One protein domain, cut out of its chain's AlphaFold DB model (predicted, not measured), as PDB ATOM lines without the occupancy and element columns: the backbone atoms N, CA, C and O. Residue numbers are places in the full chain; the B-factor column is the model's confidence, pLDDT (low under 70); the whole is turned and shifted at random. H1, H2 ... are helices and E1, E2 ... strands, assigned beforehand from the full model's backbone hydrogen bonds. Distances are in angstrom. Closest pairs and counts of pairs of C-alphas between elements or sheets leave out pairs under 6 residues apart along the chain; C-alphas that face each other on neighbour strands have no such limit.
ATOM      1  N   GLY A   2     181.512 248.325 259.711       73.69
ATOM      2  CA  GLY A   2     182.139 249.562 260.222       73.69
ATOM      3  C   GLY A   2     182.007 249.758 261.742       73.69
ATOM      4  O   GLY A   2     183.004 249.973 262.417       73.69
ATOM      5  N   THR A   3     180.811 249.545 262.296       77.19
ATOM      6  CA  THR A   3     180.556 249.548 263.752       77.19
ATOM      7  C   THR A   3     181.444 248.588 264.549       77.19
ATOM      8  O   THR A   3     181.899 248.947 265.626       77.19
ATOM      9  N   ALA A   4     181.745 247.397 264.021       79.88
ATOM     10  CA  ALA A   4     182.613 246.427 264.688       79.88
ATOM     11  C   ALA A   4     184.088 246.867 264.683       79.88
ATOM     12  O   ALA A   4     184.780 246.669 265.674       79.88
ATOM     13  N   PHE A   5     184.552 247.525 263.613       80.81
ATOM     14  CA  PHE A   5     185.888 248.134 263.588       80.81
ATOM     15  C   PHE A   5     186.007 249.315 264.560       80.81
ATOM     16  O   PHE A   5     187.045 249.456 265.196       80.81
ATOM     17  N   PHE A   6     184.958 250.132 264.719       82.81
ATOM     18  CA  PHE A   6     184.946 251.207 265.719       82.81
ATOM     19  C   PHE A   6     184.920 250.683 267.162       82.81
ATOM     20  O   PHE A   6     185.632 251.228 267.999       82.81
ATOM     21  N   LEU A   7     184.159 249.619 267.448       85.50
ATOM     22  CA  LEU A   7     184.161 248.973 268.766       85.50
ATOM     23  C   LEU A   7     185.533 248.369 269.093       85.50
ATOM     24  O   LEU A   7     186.084 248.670 270.147       85.50
ATOM     25  N   LEU A   8     186.127 247.612 268.163       84.75
ATOM     26  CA  LEU A   8     187.467 247.043 268.332       84.75
ATOM     27  C   LEU A   8     188.540 248.133 268.503       84.75
ATOM     28  O   LEU A   8     189.442 247.987 269.320       84.75
ATOM     29  N   TRP A   9     188.441 249.245 267.766       85.88
ATOM     30  CA  TRP A   9     189.336 250.391 267.948       85.88
ATOM     31  C   TRP A   9     189.173 251.041 269.326       85.88
ATOM     32  O   TRP A   9     190.176 251.358 269.956       85.88
ATOM     33  N   ALA A  10     187.942 251.206 269.821       85.31
ATOM     34  CA  ALA A  10     187.687 251.762 271.149       85.31
ATOM     35  C   ALA A  10     188.211 250.847 272.274       85.31
ATOM     36  O   ALA A  10     188.820 251.336 273.223       85.31
ATOM     37  N   GLU A  11     188.043 249.530 272.138       89.00
ATOM     38  CA  GLU A  11     188.579 248.523 273.064       89.00
ATOM     39  C   GLU A  11     190.116 248.532 273.077       89.00
ATOM     40  O   GLU A  11     190.726 248.694 274.135       89.00
ATOM     41  N   VAL A  12     190.755 248.477 271.902       84.81
ATOM     42  CA  VAL A  12     192.220 248.584 271.769       84.81
ATOM     43  C   VAL A  12     192.736 249.927 272.298       84.81
ATOM     44  O   VAL A  12     193.790 249.960 272.932       84.81
ATOM     45  N   ARG A  13     191.995 251.027 272.107       86.19
ATOM     46  CA  ARG A  13     192.334 252.345 272.668       86.19
ATOM     47  C   ARG A  13     192.290 252.335 274.199       86.19
ATOM     48  O   ARG A  13     193.204 252.872 274.815       86.19
ATOM     49  N   GLY A  14     191.281 251.707 274.804       88.12
ATOM     50  CA  GLY A  14     191.169 251.554 276.260       88.12
ATOM     51  C   GLY A  14     192.273 250.675 276.858       88.12
ATOM     52  O   GLY A  14     192.871 251.035 277.868       88.12
ATOM     53  N   ILE A  15     192.617 249.566 276.196       88.19
ATOM     54  CA  ILE A  15     193.747 248.713 276.599       88.19
ATOM     55  C   ILE A  15     195.061 249.502 276.513       88.19
ATOM     56  O   ILE A  15     195.811 249.547 277.486       88.19
ATOM     57  N   ALA A  16     195.310 250.187 275.390       85.25
ATOM     58  CA  ALA A  16     196.501 251.013 275.207       85.25
ATOM     59  C   ALA A  16     196.597 252.142 276.245       85.25
ATOM     60  O   ALA A  16     197.684 252.397 276.752       85.25
ATOM     61  N   HIS A  17     195.476 252.773 276.610       87.19
ATOM     62  CA  HIS A  17     195.422 253.798 277.656       87.19
ATOM     63  C   HIS A  17     195.923 253.249 278.996       87.19
ATOM     64  O   HIS A  17     196.814 253.827 279.613       87.19
ATOM     65  N   ASN A  18     195.419 252.083 279.402       89.25
ATOM     66  CA  ASN A  18     195.810 251.445 280.658       89.25
ATOM     67  C   ASN A  18     197.274 250.968 280.635       89.25
ATOM     68  O   ASN A  18     197.970 251.082 281.643       89.25
ATOM     69  N   SER A  19     197.778 250.494 279.489       88.69
ATOM     70  CA  SER A  19     199.200 250.156 279.322       88.69
ATOM     71  C   SER A  19     200.113 251.385 279.393       88.69
ATOM     72  O   SER A  19     201.145 251.325 280.057       88.69
ATOM     73  N   ILE A  20     199.733 252.504 278.762       87.50
ATOM     74  CA  ILE A  20     200.464 253.780 278.844       87.50
ATOM     75  C   ILE A  20     200.476 254.281 280.291       87.50
ATOM     76  O   ILE A  20     201.534 254.647 280.793       87.50
ATOM     77  N   PHE A  21     199.332 254.237 280.981       89.69
ATOM     78  CA  PHE A  21     199.229 254.642 282.382       89.69
ATOM     79  C   PHE A  21     200.138 253.805 283.297       89.69
ATOM     80  O   PHE A  21     200.899 254.370 284.079       89.69
ATOM     81  N   SER A  22     200.126 252.473 283.159       90.56
ATOM     82  CA  SER A  22     201.018 251.583 283.920       90.56
ATOM     83  C   SER A  22     202.493 251.898 283.652       90.56
ATOM     84  O   SER A  22     203.268 252.059 284.587       90.56
ATOM     85  N   MET A  23     202.873 252.065 282.382       90.62
ATOM     86  CA  MET A  23     204.250 252.382 281.997       90.62
ATOM     87  C   MET A  23     204.702 253.748 282.544       90.62
ATOM     88  O   MET A  23     205.843 253.895 282.977       90.62
ATOM     89  N   LEU A  24     203.815 254.749 282.568       91.50
ATOM     90  CA  LEU A  24     204.098 256.057 283.167       91.50
ATOM     91  C   LEU A  24     204.201 255.984 284.699       91.50
ATOM     92  O   LEU A  24     205.067 256.652 285.261       91.50
ATOM     93  N   SER A  25     203.416 255.121 285.354       93.19
ATOM     94  CA  SER A  25     203.535 254.819 286.789       93.19
ATOM     95  C   SER A  25     204.895 254.192 287.136       93.19
ATOM     96  O   SER A  25     205.531 254.584 288.114       93.19
ATOM     97  N   ASP A  26     205.396 253.274 286.308       92.12
ATOM     98  CA  ASP A  26     206.731 252.689 286.493       92.12
ATOM     99  C   ASP A  26     207.845 253.721 286.211       92.12
ATOM    100  O   ASP A  26     208.855 253.783 286.922       92.12
ATOM    101  N   HIS A  27     207.653 254.596 285.214       93.00
ATOM    102  CA  HIS A  27     208.591 255.678 284.904       93.00
ATOM    103  C   HIS A  27     208.641 256.773 285.979       93.00
ATOM    104  O   HIS A  27     209.736 257.269 286.252       93.00
ATOM    105  N   ILE A  28     207.516 257.181 286.582       95.12
ATOM    106  CA  ILE A  28     207.521 258.203 287.646       95.12
ATOM    107  C   ILE A  28     208.200 257.655 288.908       95.12
ATOM    108  O   ILE A  28     209.060 258.329 289.477       95.12
ATOM    109  N   ALA A  29     207.948 256.387 289.254       93.75
ATOM    110  CA  ALA A  29     208.640 255.699 290.342       93.75
ATOM    111  C   ALA A  29     210.149 255.569 290.098       93.75
ATOM    112  O   ALA A  29     210.951 255.858 290.988       93.75
ATOM    113  N   THR A  30     210.556 255.207 288.879       92.94
ATOM    114  CA  THR A  30     211.977 255.086 288.515       92.94
ATOM    115  C   THR A  30     212.696 256.440 288.540       92.94
ATOM    116  O   THR A  30     213.823 256.538 289.034       92.94
ATOM    117  N   HIS A  31     212.063 257.505 288.039       94.56
ATOM    118  CA  HIS A  31     212.670 258.837 288.016       94.56
ATOM    119  C   HIS A  31     212.714 259.491 289.402       94.56
ATOM    120  O   HIS A  31     213.778 259.994 289.762       94.56
ATOM    121  N   SER A  32     211.653 259.406 290.213       95.25
ATOM    122  CA  SER A  32     211.695 259.885 291.605       95.25
ATOM    123  C   SER A  32     212.716 259.099 292.434       95.25
ATOM    124  O   SER A  32     213.523 259.681 293.156       95.25
ATOM    125  N   MET A  33     212.810 257.776 292.251       93.56
ATOM    126  CA  MET A  33     213.879 256.996 292.880       93.56
ATOM    127  C   MET A  33     215.275 257.508 292.506       93.56
ATOM    128  O   MET A  33     216.125 257.653 293.385       93.56
ATOM    129  N   SER A  34     215.501 257.823 291.229       92.81
ATOM    130  CA  SER A  34     216.771 258.364 290.736       92.81
ATOM    131  C   SER A  34     217.079 259.764 291.287       92.81
ATOM    132  O   SER A  34     218.219 260.020 291.685       92.81
ATOM    133  N   ILE A  35     216.084 260.657 291.352       94.00
ATOM    134  CA  ILE A  35     216.209 262.008 291.921       94.00
ATOM    135  C   ILE A  35     216.503 261.913 293.420       94.00
ATOM    136  O   ILE A  35     217.589 262.308 293.850       94.00
ATOM    137  N   SER A  36     215.591 261.332 294.205       94.25
ATOM    138  CA  SER A  36     215.702 261.264 295.667       94.25
ATOM    139  C   SER A  36     216.970 260.557 296.148       94.25
ATOM    140  O   SER A  36     217.617 261.049 297.074       94.25
ATOM    141  N   TYR A  37     217.379 259.455 295.502       92.94
ATOM    142  CA  TYR A  37     218.642 258.781 295.833       92.94
ATOM    143  C   TYR A  37     219.847 259.706 295.629       92.94
ATOM    144  O   TYR A  37     220.736 259.764 296.471       92.94
ATOM    145  N   SER A  38     219.861 260.469 294.535       92.12
ATOM    146  CA  SER A  38     221.013 261.297 294.163       92.12
ATOM    147  C   SER A  38     221.109 262.587 294.976       92.12
ATOM    148  O   SER A  38     222.213 263.077 295.208       92.12
ATOM    149  N   ILE A  39     219.977 263.121 295.450       94.56
ATOM    150  CA  ILE A  39     219.979 264.182 296.464       94.56
ATOM    151  C   ILE A  39     220.476 263.600 297.796       94.56
ATOM    152  O   ILE A  39     221.394 264.157 298.390       94.56
ATOM    153  N   GLY A  40     219.939 262.456 298.238       94.06
ATOM    154  CA  GLY A  40     220.327 261.810 299.498       94.06
ATOM    155  C   GLY A  40     221.811 261.431 299.564       94.06
ATOM    156  O   GLY A  40     222.468 261.685 300.573       94.06
ATOM    157  N   GLU A  41     222.378 260.901 298.476       91.19
ATOM    158  CA  GLU A  41     223.809 260.592 298.381       91.19
ATOM    159  C   GLU A  41     224.666 261.864 298.477       91.19
ATOM    160  O   GLU A  41     225.626 261.911 299.249       91.19
ATOM    161  N   LEU A  42     224.301 262.926 297.748       94.44
ATOM    162  CA  LEU A  42     225.019 264.199 297.791       94.44
ATOM    163  C   LEU A  42     224.964 264.840 299.185       94.44
ATOM    164  O   LEU A  42     226.002 265.257 299.698       94.44
ATOM    165  N   TRP A 212     220.230 272.305 292.137       95.50
ATOM    166  CA  TRP A 212     219.332 272.392 290.977       95.50
ATOM    167  C   TRP A 212     220.079 272.239 289.649       95.50
ATOM    168  O   TRP A 212     219.591 271.524 288.780       95.50
ATOM    169  N   ASN A 213     221.269 272.830 289.492       94.19
ATOM    170  CA  ASN A 213     222.096 272.641 288.294       94.19
ATOM    171  C   ASN A 213     222.413 271.148 288.059       94.19
ATOM    172  O   ASN A 213     222.292 270.670 286.930       94.19
ATOM    173  N   MET A 214     222.739 270.398 289.121       93.56
ATOM    174  CA  MET A 214     222.942 268.943 289.062       93.56
ATOM    175  C   MET A 214     221.659 268.177 288.695       93.56
ATOM    176  O   MET A 214     221.704 267.231 287.909       93.56
ATOM    177  N   LEU A 215     220.503 268.553 289.249       91.88
ATOM    178  CA  LEU A 215     219.228 267.908 288.911       91.88
ATOM    179  C   LEU A 215     218.820 268.201 287.459       91.88
ATOM    180  O   LEU A 215     218.445 267.289 286.727       91.88
ATOM    181  N   LYS A 216     218.986 269.447 287.010       92.06
ATOM    182  CA  LYS A 216     218.700 269.910 285.647       92.06
ATOM    183  C   LYS A 216     219.623 269.310 284.586       92.06
ATOM    184  O   LYS A 216     219.225 269.218 283.427       92.06
ATOM    185  N   SER A 217     220.836 268.878 284.944       89.00
ATOM    186  CA  SER A 217     221.704 268.151 284.009       89.00
ATOM    187  C   SER A 217     221.220 266.725 283.718       89.00
ATOM    188  O   SER A 217     221.777 266.065 282.841       89.00
ATOM    189  N   ARG A 218     220.203 266.225 284.436       86.00
ATOM    190  CA  ARG A 218     219.578 264.923 284.176       86.00
ATOM    191  C   ARG A 218     218.489 265.049 283.120       86.00
ATOM    192  O   ARG A 218     217.715 266.000 283.102       86.00
ATOM    193  N   THR A 219     218.402 264.048 282.252       78.44
ATOM    194  CA  THR A 219     217.411 263.982 281.173       78.44
ATOM    195  C   THR A 219     216.030 263.611 281.714       78.44
ATOM    196  O   THR A 219     215.617 262.454 281.636       78.44
ATOM    197  N   LEU A 220     215.316 264.591 282.268       87.56
ATOM    198  CA  LEU A 220     213.887 264.469 282.552       87.56
ATOM    199  C   LEU A 220     213.055 264.732 281.281       87.56
ATOM    200  O   LEU A 220     213.473 265.525 280.431       87.56
ATOM    201  N   PRO A 221     211.882 264.089 281.122       86.88
ATOM    202  CA  PRO A 221     210.948 264.425 280.051       86.88
ATOM    203  C   PRO A 221     210.452 265.875 280.150       86.88
ATOM    204  O   PRO A 221     210.326 266.420 281.242       86.88
ATOM    205  N   SER A 222     210.087 266.494 279.025       88.06
ATOM    206  CA  SER A 222     209.607 267.888 278.999       88.06
ATOM    207  C   SER A 222     208.245 268.114 279.671       88.06
ATOM    208  O   SER A 222     207.874 269.260 279.884       88.06
ATOM    209  N   TYR A 223     207.514 267.036 279.970       89.06
ATOM    210  CA  TYR A 223     206.243 267.009 280.708       89.06
ATOM    211  C   TYR A 223     206.424 266.634 282.194       89.06
ATOM    212  O   TYR A 223     205.445 266.370 282.890       89.06
ATOM    213  N   ALA A 224     207.674 266.533 282.667       93.00
ATOM    214  CA  ALA A 224     208.004 266.178 284.041       93.00
ATOM    215  C   ALA A 224     208.402 267.416 284.854       93.00
ATOM    216  O   ALA A 224     209.320 268.157 284.496       93.00
ATOM    217  N   HIS A 225     207.739 267.601 285.989       94.19
ATOM    218  CA  HIS A 225     207.932 268.716 286.907       94.19
ATOM    219  C   HIS A 225     208.277 268.161 288.282       94.19
ATOM    220  O   HIS A 225     207.605 267.261 288.771       94.19
ATOM    221  N   PHE A 226     209.336 268.675 288.901       95.25
ATOM    222  CA  PHE A 226     209.764 268.252 290.230       95.25
ATOM    223  C   PHE A 226     209.841 269.440 291.185       95.25
ATOM    224  O   PHE A 226     210.090 270.579 290.773       95.25
ATOM    225  N   LEU A 227     209.633 269.145 292.463       95.94
ATOM    226  CA  LEU A 227     209.595 270.101 293.556       95.94
ATOM    227  C   LEU A 227     210.279 269.470 294.777       95.94
ATOM    228  O   LEU A 227     209.993 268.324 295.124       95.94
ATOM    229  N   VAL A 228     211.200 270.202 295.409       95.81
ATOM    230  CA  VAL A 228     211.898 269.776 296.636       95.81
ATOM    231  C   VAL A 228     211.560 270.737 297.769       95.81
ATOM    232  O   VAL A 228     211.722 271.954 297.624       95.81
ATOM    233  N   PHE A 229     211.098 270.183 298.890       94.06
ATOM    234  CA  PHE A 229     210.598 270.927 300.044       94.06
ATOM    235  C   PHE A 229     211.044 270.316 301.379       94.06
ATOM    236  O   PHE A 229     211.502 269.172 301.440       94.06
ATOM    237  N   ASP A 230     210.948 271.104 302.447       90.81
ATOM    238  CA  ASP A 230     211.282 270.687 303.812       90.81
ATOM    239  C   ASP A 230     210.113 269.989 304.540       90.81
ATOM    240  O   ASP A 230     209.006 269.835 304.020       90.81
ATOM    241  N   ASN A 231     210.355 269.585 305.792       87.31
ATOM    242  CA  ASN A 231     209.347 269.004 306.685       87.31
ATOM    243  C   ASN A 231     208.164 269.937 307.028       87.31
ATOM    244  O   ASN A 231     207.192 269.472 307.623       87.31
ATOM    245  N   SER A 232     208.232 271.225 306.691       88.50
ATOM    246  CA  SER A 232     207.184 272.220 306.944       88.50
ATOM    247  C   SER A 232     206.347 272.545 305.700       88.50
ATOM    248  O   SER A 232     205.330 273.222 305.827       88.50
ATOM    249  N   GLY A 233     206.721 272.037 304.520       89.50
ATOM    250  CA  GLY A 233     206.034 272.320 303.255       89.50
ATOM    251  C   GLY A 233     206.608 273.508 302.474       89.50
ATOM    252  O   GLY A 233     206.010 273.907 301.471       89.50
ATOM    253  N   ASN A 234     207.744 274.069 302.901       92.75
ATOM    254  CA  ASN A 234     208.354 275.224 302.248       92.75
ATOM    255  C   ASN A 234     209.226 274.778 301.065       92.75
ATOM    256  O   ASN A 234     210.032 273.851 301.180       92.75
ATOM    257  N   VAL A 235     209.076 275.439 299.917       94.88
ATOM    258  CA  VAL A 235     209.648 275.023 298.632       94.88
ATOM    259  C   VAL A 235     211.000 275.667 298.385       94.88
ATOM    260  O   VAL A 235     211.133 276.888 298.339       94.88
ATOM    261  N   ILE A 236     212.002 274.821 298.160       94.50
ATOM    262  CA  ILE A 236     213.406 275.231 298.080       94.50
ATOM    263  C   ILE A 236     213.964 275.012 296.661       94.50
ATOM    264  O   ILE A 236     214.794 275.793 296.192       94.50
ATOM    265  N   ILE A 237     213.451 274.018 295.922       96.31
ATOM    266  CA  ILE A 237     213.676 273.868 294.474       96.31
ATOM    267  C   ILE A 237     212.347 273.620 293.762       96.31
ATOM    268  O   ILE A 237     211.568 272.767 294.182       96.31
ATOM    269  N   GLU A 238     212.132 274.303 292.640       95.25
ATOM    270  CA  GLU A 238     211.070 274.014 291.671       95.25
ATOM    271  C   GLU A 238     211.700 273.922 290.272       95.25
ATOM    272  O   GLU A 238     212.595 274.703 289.946       95.25
ATOM    273  N   ASN A 239     211.278 272.964 289.442       92.94
ATOM    274  CA  ASN A 239     211.925 272.662 288.157       92.94
ATOM    275  C   ASN A 239     212.142 273.902 287.259       92.94
ATOM    276  O   ASN A 239     213.238 274.099 286.721       92.94
ATOM    277  N   SER A 240     211.118 274.754 287.119       91.06
ATOM    278  CA  SER A 240     211.128 275.912 286.215       91.06
ATOM    279  C   SER A 240     211.745 277.183 286.814       91.06
ATOM    280  O   SER A 240     212.362 277.954 286.078       91.06
ATOM    281  N   LEU A 241     211.589 277.414 288.123       92.75
ATOM    282  CA  LEU A 241     212.149 278.570 288.843       92.75
ATOM    283  C   LEU A 241     213.605 278.350 289.284       92.75
ATOM    284  O   LEU A 241     214.352 279.310 289.465       92.75
ATOM    285  N   GLY A 242     214.007 277.093 289.450       94.75
ATOM    286  CA  GLY A 242     215.295 276.699 289.993       94.75
ATOM    287  C   GLY A 242     215.339 276.710 291.513       94.75
ATOM    288  O   GLY A 242     214.366 276.361 292.180       94.75
ATOM    289  N   ALA A 243     216.495 277.082 292.061       95.00
ATOM    290  CA  ALA A 243     216.653 277.308 293.491       95.00
ATOM    291  C   ALA A 243     215.853 278.549 293.907       95.00
ATOM    292  O   ALA A 243     216.222 279.684 293.575       95.00
ATOM    293  N   VAL A 244     214.749 278.303 294.608       95.38
ATOM    294  CA  VAL A 244     213.738 279.296 294.965       95.38
ATOM    295  C   VAL A 244     214.327 280.284 295.974       95.38
ATOM    296  O   VAL A 244     215.071 279.891 296.867       95.38
ATOM    297  N   MET A 245     214.041 281.578 295.820       94.56
ATOM    298  CA  MET A 245     214.422 282.588 296.815       94.56
ATOM    299  C   MET A 245     213.412 282.604 297.972       94.56
ATOM    300  O   MET A 245     212.214 282.467 297.713       94.56
ATOM    301  N   PRO A 246     213.850 282.813 299.226       93.50
ATOM    302  CA  PRO A 246     212.926 283.034 300.330       93.50
ATOM    303  C   PRO A 246     212.158 284.352 300.166       93.50
ATOM    304  O   PRO A 246     212.680 285.325 299.622       93.50
ATOM    305  N   ILE A 247     210.920 284.384 300.668       94.06
ATOM    306  CA  ILE A 247     210.069 285.584 300.673       94.06
ATOM    307  C   ILE A 247     210.582 286.593 301.711       94.06
ATOM    308  O   ILE A 247     210.558 287.802 301.483       94.06
ATOM    309  N   ASN A 248     211.002 286.100 302.879       91.75
ATOM    310  CA  ASN A 248     211.308 286.909 304.058       91.75
ATOM    311  C   ASN A 248     212.319 286.189 304.976       91.75
ATOM    312  O   ASN A 248     212.670 285.037 304.728       91.75
ATOM    313  N   TYR A 249     212.755 286.840 306.056       86.44
ATOM    314  CA  TYR A 249     213.675 286.284 307.050       86.44
ATOM    315  C   TYR A 249     213.141 286.500 308.469       86.44
ATOM    316  O   TYR A 249     212.741 287.605 308.837       86.44
ATOM    317  N   THR A 250     213.184 285.456 309.289       85.44
ATOM    318  CA  THR A 250     212.981 285.542 310.741       85.44
ATOM    319  C   THR A 250     214.330 285.406 311.429       85.44
ATOM    320  O   THR A 250     214.842 284.298 311.593       85.44
ATOM    321  N   SER A 251     214.927 286.544 311.798       81.00
ATOM    322  CA  SER A 251     216.342 286.619 312.185       81.00
ATOM    323  C   SER A 251     217.225 285.996 311.086       81.00
ATOM    324  O   SER A 251     217.151 286.425 309.938       81.00
ATOM    325  N   THR A 252     218.004 284.962 311.394       81.19
ATOM    326  CA  THR A 252     218.843 284.216 310.442       81.19
ATOM    327  C   THR A 252     218.091 283.211 309.568       81.19
ATOM    328  O   THR A 252     218.668 282.692 308.613       81.19
ATOM    329  N   HIS A 253     216.834 282.884 309.874       85.44
ATOM    330  CA  HIS A 253     216.122 281.790 309.212       85.44
ATOM    331  C   HIS A 253     215.342 282.297 307.983       85.44
ATOM    332  O   HIS A 253     214.407 283.086 308.153       85.44
ATOM    333  N   PRO A 254     215.695 281.873 306.751       89.31
ATOM    334  CA  PRO A 254     214.957 282.231 305.542       89.31
ATOM    335  C   PRO A 254     213.605 281.509 305.473       89.31
ATOM    336  O   PRO A 254     213.532 280.281 305.554       89.31
ATOM    337  N   LEU A 255     212.535 282.275 305.268       91.50
ATOM    338  CA  LEU A 255     211.185 281.769 305.030       91.50
ATOM    339  C   LEU A 255     210.981 281.548 303.528       91.50
ATOM    340  O   LEU A 255     210.754 282.492 302.766       91.50
ATOM    341  N   TYR A 256     211.090 280.292 303.104       93.75
ATOM    342  CA  TYR A 256     210.788 279.856 301.741       93.75
ATOM    343  C   TYR A 256     209.269 279.846 301.482       93.75
ATOM    344  O   TYR A 256     208.508 279.608 302.419       93.75
ATOM    345  N   PRO A 257     208.811 280.098 300.241       95.12
ATOM    346  CA  PRO A 257     207.388 280.064 299.905       95.12
ATOM    347  C   PRO A 257     206.800 278.665 300.097       95.12
ATOM    348  O   PRO A 257     207.428 277.669 299.738       95.12
ATOM    349  N   THR A 258     205.562 278.575 300.572       93.94
ATOM    350  CA  THR A 258     204.757 277.353 300.441       93.94
ATOM    351  C   THR A 258     204.423 277.082 298.970       93.94
ATOM    352  O   THR A 258     204.498 277.974 298.122       93.94
ATOM    353  N   ILE A 259     204.003 275.856 298.641       91.25
ATOM    354  CA  ILE A 259     203.659 275.474 297.256       91.25
ATOM    355  C   ILE A 259     202.571 276.403 296.666       91.25
ATOM    356  O   ILE A 259     202.639 276.770 295.495       91.25
ATOM    357  N   SER A 260     201.623 276.856 297.495       89.75
ATOM    358  CA  SER A 260     200.564 277.818 297.148       89.75
ATOM    359  C   SER A 260     201.064 279.233 296.832       89.75
ATOM    360  O   SER A 260     200.408 279.969 296.099       89.75
ATOM    361  N   GLU A 261     202.219 279.631 297.364       92.44
ATOM    362  CA  GLU A 261     202.790 280.973 297.175       92.44
ATOM    363  C   GLU A 261     203.695 281.062 295.936       92.44
ATOM    364  O   GLU A 261     204.084 282.156 295.534       92.44
ATOM    365  N   LEU A 262     203.979 279.933 295.271       89.44
ATOM    366  CA  LEU A 262     204.752 279.892 294.022       89.44
ATOM    367  C   LEU A 262     204.060 280.600 292.844       89.44
ATOM    368  O   LEU A 262     204.727 280.929 291.862       89.44
ATOM    369  N   GLY A 263     202.734 280.785 292.896       82.31
ATOM    370  CA  GLY A 263     201.968 281.453 291.836       82.31
ATOM    371  C   GLY A 263     202.015 280.730 290.482       82.31
ATOM    372  O   GLY A 263     202.013 281.381 289.439       82.31
ATOM    373  N   LYS A 264     202.112 279.394 290.486       81.12
ATOM    374  CA  LYS A 264     202.287 278.552 289.291       81.12
ATOM    375  C   LYS A 264     201.027 277.752 288.990       81.12
ATOM    376  O   LYS A 264     200.635 276.927 289.807       81.12
ATOM    377  N   ASP A 265     200.475 277.923 287.791       82.12
ATOM    378  CA  ASP A 265     199.238 277.272 287.330       82.12
ATOM    379  C   ASP A 265     199.192 275.766 287.633       82.12
ATOM    380  O   ASP A 265     198.252 275.312 288.272       82.12
ATOM    381  N   LEU A 266     200.237 275.009 287.266       89.06
ATOM    382  CA  LEU A 266     200.325 273.559 287.506       89.06
ATOM    383  C   LEU A 266     200.228 273.194 288.998       89.06
ATOM    384  O   LEU A 266     199.452 272.323 289.382       89.06
ATOM    385  N   TRP A 267     201.017 273.856 289.846       90.94
ATOM    386  CA  TRP A 267     201.052 273.563 291.282       90.94
ATOM    387  C   TRP A 267     199.774 274.044 291.990       90.94
ATOM    388  O   TRP A 267     199.316 273.395 292.928       90.94
ATOM    389  N   ASN A 268     199.145 275.112 291.489       88.38
ATOM    390  CA  ASN A 268     197.836 275.588 291.939       88.38
ATOM    391  C   ASN A 268     196.698 274.629 291.540       88.38
ATOM    392  O   ASN A 268     195.860 274.313 292.385       88.38
ATOM    393  N   ASP A 269     196.676 274.130 290.294       86.75
ATOM    394  CA  ASP A 269     195.727 273.101 289.835       86.75
ATOM    395  C   ASP A 269     195.790 271.888 290.787       86.75
ATOM    396  O   ASP A 269     194.777 271.536 291.395       86.75
ATOM    397  N   ILE A 270     196.994 271.339 291.017       88.00
ATOM    398  CA  ILE A 270     197.229 270.189 291.910       88.00
ATOM    399  C   ILE A 270     196.736 270.459 293.341       88.00
ATOM    400  O   ILE A 270     195.994 269.647 293.897       88.00
ATOM    401  N   LEU A 271     197.125 271.588 293.948       87.94
ATOM    402  CA  LEU A 271     196.785 271.903 295.345       87.94
ATOM    403  C   LEU A 271     195.281 272.031 295.602       87.94
ATOM    404  O   LEU A 271     194.832 271.832 296.728       87.94
ATOM    405  N   THR A 272     194.495 272.366 294.578       84.88
ATOM    406  CA  THR A 272     193.034 272.445 294.712       84.88
ATOM    407  C   THR A 272     192.330 271.087 294.592       84.88
ATOM    408  O   THR A 272     191.117 271.036 294.797       84.88
ATOM    409  N   ASP A 273     193.043 270.011 294.236       82.88
ATOM    410  CA  ASP A 273     192.572 268.615 294.314       82.88
ATOM    411  C   ASP A 273     193.162 267.877 295.529       82.88
ATOM    412  O   ASP A 273     192.443 267.165 296.230       82.88
ATOM    413  N   ILE A 274     194.476 268.004 295.756       86.00
ATOM    414  CA  ILE A 274     195.247 267.154 296.673       86.00
ATOM    415  C   ILE A 274     196.168 268.004 297.551       86.00
ATOM    416  O   ILE A 274     197.038 268.722 297.052       86.00
ATOM    417  N   ASN A 275     196.071 267.839 298.875       87.75
ATOM    418  CA  ASN A 275     197.078 268.383 299.780       87.75
ATOM    419  C   ASN A 275     198.394 267.588 299.663       87.75
ATOM    420  O   ASN A 275     198.514 266.449 300.118       87.75
ATOM    421  N   ILE A 276     199.415 268.218 299.083       85.56
ATOM    422  CA  ILE A 276     200.735 267.619 298.849       85.56
ATOM    423  C   ILE A 276     201.440 267.215 300.165       85.56
ATOM    424  O   ILE A 276     202.200 266.237 300.193       85.56
ATOM    425  N   THR A 277     201.161 267.881 301.292       82.69
ATOM    426  CA  THR A 277     201.736 267.475 302.590       82.69
ATOM    427  C   THR A 277     201.122 266.173 303.124       82.69
ATOM    428  O   THR A 277     201.830 265.410 303.781       82.69
ATOM    429  N   GLU A 278     199.895 265.831 302.719       86.94
ATOM    430  CA  GLU A 278     199.179 264.595 303.088       86.94
ATOM    431  C   GLU A 278     199.376 263.433 302.097       86.94
ATOM    432  O   GLU A 278     199.083 262.290 302.445       86.94
ATOM    433  N   LEU A 279     199.917 263.687 300.894       88.06
ATOM    434  CA  LEU A 279     200.256 262.638 299.918       88.06
ATOM    435  C   LEU A 279     201.034 261.479 300.564       88.06
ATOM    436  O   LEU A 279     202.011 261.703 301.292       88.06
ATOM    437  N   GLY A 280     200.625 260.252 300.230       89.00
ATOM    438  CA  GLY A 280     201.296 259.025 300.646       89.00
ATOM    439  C   GLY A 280     202.730 258.955 300.121       89.00
ATOM    440  O   GLY A 280     203.007 259.292 298.971       89.00
ATOM    441  N   ILE A 281     203.651 258.524 300.983       90.88
ATOM    442  CA  ILE A 281     205.049 258.306 300.606       90.88
ATOM    443  C   ILE A 281     205.119 257.045 299.744       90.88
ATOM    444  O   ILE A 281     204.549 256.014 300.099       90.88
ATOM    445  N   ASP A 282     205.820 257.147 298.617       90.12
ATOM    446  CA  ASP A 282     206.009 256.083 297.632       90.12
ATOM    447  C   ASP A 282     204.725 255.524 296.999       90.12
ATOM    448  O   ASP A 282     204.742 254.453 296.390       90.12
ATOM    449  N   THR A 283     203.623 256.281 297.053       90.88
ATOM    450  CA  THR A 283     202.416 255.995 296.267       90.88
ATOM    451  C   THR A 283     202.331 256.891 295.032       90.88
ATOM    452  O   THR A 283     202.670 258.076 295.067       90.88
ATOM    453  N   VAL A 284     201.855 256.316 293.927       91.75
ATOM    454  CA  VAL A 284     201.469 257.065 292.727       91.75
ATOM    455  C   VAL A 284     200.005 257.476 292.874       91.75
ATOM    456  O   VAL A 284     199.145 256.648 293.166       91.75
ATOM    457  N   ASN A 285     199.739 258.766 292.703       91.94
ATOM    458  CA  ASN A 285     198.441 259.410 292.889       91.94
ATOM    459  C   ASN A 285     198.047 260.130 291.587       91.94
ATOM    460  O   ASN A 285     198.906 260.416 290.752       91.94
ATOM    461  N   ILE A 286     196.758 260.421 291.407       88.56
ATOM    462  CA  ILE A 286     196.227 261.085 290.207       88.56
ATOM    463  C   ILE A 286     195.395 262.292 290.646       88.56
ATOM    464  O   ILE A 286     194.507 262.141 291.483       88.56
ATOM    465  N   SER A 287     195.668 263.458 290.066       87.88
ATOM    466  CA  SER A 287     194.782 264.631 290.069       87.88
ATOM    467  C   SER A 287     194.126 264.752 288.689       87.88
ATOM    468  O   SER A 287     194.754 264.435 287.674       87.88
ATOM    469  N   GLU A 288     192.859 265.170 288.647       84.81
ATOM    470  CA  GLU A 288     192.085 265.339 287.412       84.81
ATOM    471  C   GLU A 288     191.251 266.622 287.518       84.81
ATOM    472  O   GLU A 288     190.104 266.617 287.973       84.81
ATOM    473  N   LYS A 289     191.840 267.744 287.088       78.19
ATOM    474  CA  LYS A 289     191.229 269.074 287.192       78.19
ATOM    475  C   LYS A 289     191.440 269.904 285.942       78.19
ATOM    476  O   LYS A 289     192.420 269.739 285.228       78.19
ATOM    477  N   SER A 290     190.518 270.825 285.666       75.31
ATOM    478  CA  SER A 290     190.617 271.756 284.528       75.31
ATOM    479  C   SER A 290     190.735 271.056 283.154       75.31
ATOM    480  O   SER A 290     191.109 271.685 282.169       75.31
ATOM    481  N   GLY A 291     190.400 269.760 283.083       80.38
ATOM    482  CA  GLY A 291     190.601 268.886 281.920       80.38
ATOM    483  C   GLY A 291     191.951 268.159 281.874       80.38
ATOM    484  O   GLY A 291     192.083 267.266 281.049       80.38
ATOM    485  N   ARG A 292     192.898 268.499 282.762       85.75
ATOM    486  CA  ARG A 292     194.244 267.921 282.870       85.75
ATOM    487  C   ARG A 292     194.267 266.714 283.800       85.75
ATOM    488  O   ARG A 292     193.841 266.828 284.950       85.75
ATOM    489  N   GLN A 293     194.860 265.609 283.355       89.69
ATOM    490  CA  GLN A 293     195.253 264.499 284.223       89.69
ATOM    491  C   GLN A 293     196.739 264.606 284.595       89.69
ATOM    492  O   GLN A 293     197.617 264.662 283.728       89.69
ATOM    493  N   ILE A 294     197.031 264.618 285.897       93.25
ATOM    494  CA  ILE A 294     198.387 264.768 286.438       93.25
ATOM    495  C   ILE A 294     198.699 263.574 287.339       93.25
ATOM    496  O   ILE A 294     198.010 263.327 288.330       93.25
ATOM    497  N   MET A 295     199.766 262.845 287.012       94.81
ATOM    498  CA  MET A 295     200.287 261.755 287.839       94.81
ATOM    499  C   MET A 295     201.331 262.304 288.811       94.81
ATOM    500  O   MET A 295     202.258 262.994 288.393       94.81
ATOM    501  N   LEU A 296     201.189 261.988 290.096       95.94
ATOM    502  CA  LEU A 296     201.984 262.541 291.193       95.94
ATOM    503  C   LEU A 296     202.626 261.426 292.013       95.94
ATOM    504  O   LEU A 296     201.963 260.448 292.357       95.94
ATOM    505  N   MET A 297     203.882 261.606 292.409       96.00
ATOM    506  CA  MET A 297     204.547 260.736 293.377       96.00
ATOM    507  C   MET A 297     205.370 261.559 294.364       96.00
ATOM    508  O   MET A 297     206.079 262.483 293.968       96.00
ATOM    509  N   LYS A 298     205.277 261.209 295.649       96.31
ATOM    510  CA  LYS A 298     206.015 261.841 296.748       96.31
ATOM    511  C   LYS A 298     206.987 260.850 297.370       96.31
ATOM    512  O   LYS A 298     206.591 259.737 297.713       96.31
ATOM    513  N   ARG A 299     208.234 261.267 297.577       95.56
ATOM    514  CA  ARG A 299     209.298 260.434 298.152       95.56
ATOM    515  C   ARG A 299     210.046 261.171 299.261       95.56
ATOM    516  O   ARG A 299     210.172 262.393 299.244       95.56
ATOM    517  N   VAL A 300     210.527 260.410 300.245       95.00
ATOM    518  CA  VAL A 300     211.435 260.904 301.287       95.00
ATOM    519  C   VAL A 300     212.869 260.861 300.769       95.00
ATOM    520  O   VAL A 300     213.360 259.812 300.351       95.00
ATOM    521  N   ILE A 301     213.561 261.991 300.864       94.69
ATOM    522  CA  ILE A 301     215.008 262.077 300.699       94.69
ATOM    523  C   ILE A 301     215.625 261.783 302.069       94.69
ATOM    524  O   ILE A 301     215.575 262.604 302.989       94.69
ATOM    525  N   TYR A 302     216.174 260.578 302.217       86.75
ATOM    526  CA  TYR A 302     216.811 260.141 303.457       86.75
ATOM    527  C   TYR A 302     218.191 260.791 303.631       86.75
ATOM    528  O   TYR A 302     219.002 260.812 302.706       86.75
ATOM    529  N   THR A 303     218.457 261.287 304.839       88.88
ATOM    530  CA  THR A 303     219.737 261.861 305.288       88.88
ATOM    531  C   THR A 303     220.170 261.143 306.582       88.88
ATOM    532  O   THR A 303     219.362 260.417 307.175       88.88
ATOM    533  N   ARG A 304     221.423 261.282 307.046       86.50
ATOM    534  CA  ARG A 304     221.831 260.727 308.360       86.50
ATOM    535  C   ARG A 304     221.413 261.637 309.519       86.50
ATOM    536  O   ARG A 304     221.441 261.199 310.672       86.50
ATOM    537  N   TYR A 305     221.135 262.906 309.235       87.25
ATOM    538  CA  TYR A 305     220.928 263.969 310.219       87.25
ATOM    539  C   TYR A 305     219.431 264.205 310.516       87.25
ATOM    540  O   TYR A 305     218.543 263.588 309.936       87.25
ATOM    541  N   VAL A 306     219.123 265.087 311.474       77.94
ATOM    542  CA  VAL A 306     217.773 265.233 312.079       77.94
ATOM    543  C   VAL A 306     216.718 265.930 311.178       77.94
ATOM    544  O   VAL A 306     215.613 266.209 311.634       77.94
ATOM    545  N   LEU A 307     216.998 266.168 309.891       77.38
ATOM    546  CA  LEU A 307     216.048 266.768 308.941       77.38
ATOM    547  C   LEU A 307     215.791 265.834 307.752       77.38
ATOM    548  O   LEU A 307     216.729 265.316 307.142       77.38
ATOM    549  N   SER A 308     214.519 265.661 307.405       81.75
ATOM    550  CA  SER A 308     214.104 265.023 306.154       81.75
ATOM    551  C   SER A 308     213.742 266.097 305.133       81.75
ATOM    552  O   SER A 308     213.273 267.177 305.494       81.75
ATOM    553  N   PHE A 309     213.951 265.780 303.860       91.44
ATOM    554  CA  PHE A 309     213.434 266.561 302.741       91.44
ATOM    555  C   PHE A 309     212.472 265.683 301.942       91.44
ATOM    556  O   PHE A 309     212.602 264.453 301.934       91.44
ATOM    557  N   TYR A 310     211.526 266.307 301.253       95.06
ATOM    558  CA  TYR A 310     210.584 265.623 300.380       95.06
ATOM    559  C   TYR A 310     210.819 266.019 298.928       95.06
ATOM    560  O   TYR A 310     211.015 267.191 298.605       95.06
ATOM    561  N   GLU A 311     210.760 265.024 298.052       96.19
ATOM    562  CA  GLU A 311     210.608 265.203 296.616       96.19
ATOM    563  C   GLU A 311     209.136 264.978 296.257       96.19
ATOM    564  O   GLU A 311     208.523 264.013 296.726       96.19
ATOM    565  N   VAL A 312     208.584 265.819 295.384       96.69
ATOM    566  CA  VAL A 312     207.397 265.489 294.588       96.69
ATOM    567  C   VAL A 312     207.742 265.585 293.111       96.69
ATOM    568  O   VAL A 312     208.240 266.612 292.650       96.69
ATOM    569  N   LEU A 313     207.440 264.515 292.380       96.62
ATOM    570  CA  LEU A 313     207.514 264.436 290.927       96.62
ATOM    571  C   LEU A 313     206.088 264.404 290.361       96.62
ATOM    572  O   LEU A 313     205.220 263.703 290.883       96.62
ATOM    573  N   ALA A 314     205.858 265.169 289.298       95.31
ATOM    574  CA  ALA A 314     204.578 265.338 288.626       95.31
ATOM    575  C   ALA A 314     204.746 265.158 287.110       95.31
ATOM    576  O   ALA A 314     205.621 265.787 286.510       95.31
ATOM    577  N   TYR A 315     203.915 264.321 286.488       94.88
ATOM    578  CA  TYR A 315     203.822 264.171 285.031       94.88
ATOM    579  C   TYR A 315     202.466 264.674 284.535       94.88
ATOM    580  O   TYR A 315     201.428 264.163 284.962       94.88
ATOM    581  N   GLU A 316     202.472 265.607 283.582       92.62
ATOM    582  CA  GLU A 316     201.280 265.913 282.783       92.62
ATOM    583  C   GLU A 316     201.009 264.737 281.830       92.62
ATOM    584  O   GLU A 316     201.819 264.442 280.945       92.62
ATOM    585  N   LEU A 317     199.890 264.029 282.018       88.75
ATOM    586  CA  LEU A 317     199.558 262.846 281.218       88.75
ATOM    587  C   LEU A 317     199.015 263.236 279.838       88.75
ATOM    588  O   LEU A 317     199.409 262.636 278.837       88.75
ATOM    589  N   ASP A 318     198.169 264.266 279.779       84.69
ATOM    590  CA  ASP A 318     197.530 264.802 278.571       84.69
ATOM    591  C   ASP A 318     198.458 264.920 277.348       84.69
ATOM    592  O   ASP A 318     198.162 264.274 276.344       84.69
ATOM    593  N   PRO A 319     199.592 265.659 277.374       82.81
ATOM    594  CA  PRO A 319     200.436 265.826 276.186       82.81
ATOM    595  C   PRO A 319     201.095 264.518 275.722       82.81
ATOM    596  O   PRO A 319     201.418 264.367 274.542       82.81
ATOM    597  N   VAL A 320     201.290 263.550 276.624       81.75
ATOM    598  CA  VAL A 320     201.826 262.221 276.294       81.75
ATOM    599  C   VAL A 320     200.733 261.359 275.660       81.75
ATOM    600  O   VAL A 320     200.931 260.770 274.593       81.75
ATOM    601  N   ILE A 321     199.561 261.331 276.295       84.38
ATOM    602  CA  ILE A 321     198.363 260.601 275.877       84.38
ATOM    603  C   ILE A 321     197.862 261.114 274.521       84.38
ATOM    604  O   ILE A 321     197.647 260.315 273.608       84.38
ATOM    605  N   GLU A 322     197.729 262.430 274.341       85.31
ATOM    606  CA  GLU A 322     197.281 263.053 273.094       85.31
ATOM    607  C   GLU A 322     198.251 262.776 271.944       85.31
ATOM    608  O   GLU A 322     197.805 262.383 270.867       85.31
ATOM    609  N   ASN A 323     199.564 262.909 272.151       86.00
ATOM    610  CA  ASN A 323     200.557 262.647 271.106       86.00
ATOM    611  C   ASN A 323     200.512 261.175 270.644       86.00
ATOM    612  O   ASN A 323     200.372 260.890 269.448       86.00
TER     613      ASN A 323
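This is residues 2 to 42 and 212 to 323 of the 804 residues of an uncharacterized protein of Tritrichomonas foetus (UniProt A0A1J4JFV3). A twisted sheet of five strands has one very long helix, H1, running along one face, while on the opposite face the sheet curls round the short helix H4. Residues 2 to 15 of H1 stick out past the sheet as a free arm, and the small hairpin of E3 and E4 lies far from the middle. The printed part has 153 residues, with five named helices and seven named strands in the order H1 H2 E1 E2 E3 E4 H3 H4 E5 E6 E7 H5; the class is mixed. The large sheet runs E2 - E1 - E7 - E6 - E5, all antiparallel. The whole is only just compact, close to loose, with a radius of gyration of the C-alphas of 17.8 A and spans of 72 by 31 by 27 A.

Find C-alpha 2 at (182.139, 249.562, 260.222); from there H1, residues 2 to 42, runs 58.9 A to C-alpha 42 at (225.019, 264.199, 297.791). After the cut come H2, residues 212 to 216, E1, residues 224 to 230 and 20.5 A long, and E2, residues 235 to 238. Next are E3, residues 248 to 250, E4, residues 253 to 255, H3, residues 259 to 262, and H4, residues 265 to 271. Then follow the meander, each strand the antiparallel neighbour of the one before: E5, residues 284 to 289, E6, residues 292 to 301 and 28.0 A long, and E7, residues 309 to 316 and 23.4 A long. H5, residues 318 to 323, ends at (200.557, 262.647, 271.106).

Start at E7 and E6, where N 297 and O 313 are 2.9 A apart, within hydrogen-bond range. Within range too are N 227 and O 312 between E1 and E7, 2.9 A, N 228 and O 237 between E2 and E1, 2.9 A, and N 287 and O 294 between E6 and E5, 2.9 A. H1 is on this sheet at a height of 7.9 A, over E7 and E6, and runs along the strands, at 22 degrees to E6 on the local plane; its closest C-alphas to E6 are Ser 36 and Ile 301, 5.1 A. H4 lies on the opposite face, and its closest C-alphas to E5 are Ile 270 and Ser 287, 6.3 A. H3 touches H4, with the C-alphas of Ser 260 and Asn 268 closest at 6.3 A. H2, H3 and H5 only graze the sheet. In the hairpin of E3 and E4, apart from H1, N 250 and O 253 are 2.9 A apart. In H1, H2, H4 and H5 every O i to N i+4 pair is within range; H3 is too short for one.

The C-alphas farthest apart are those of Gly 2 and Ser 251, 72.4 A. Residues 43 to 211 are not printed, and C-alphas 42 and 212 are 12.1 A apart across the cut. Look at residues 272 to 283 for the long link, H4 to E5. The mean pLDDT of the printed part is 89.4, and no printed residue is under 70.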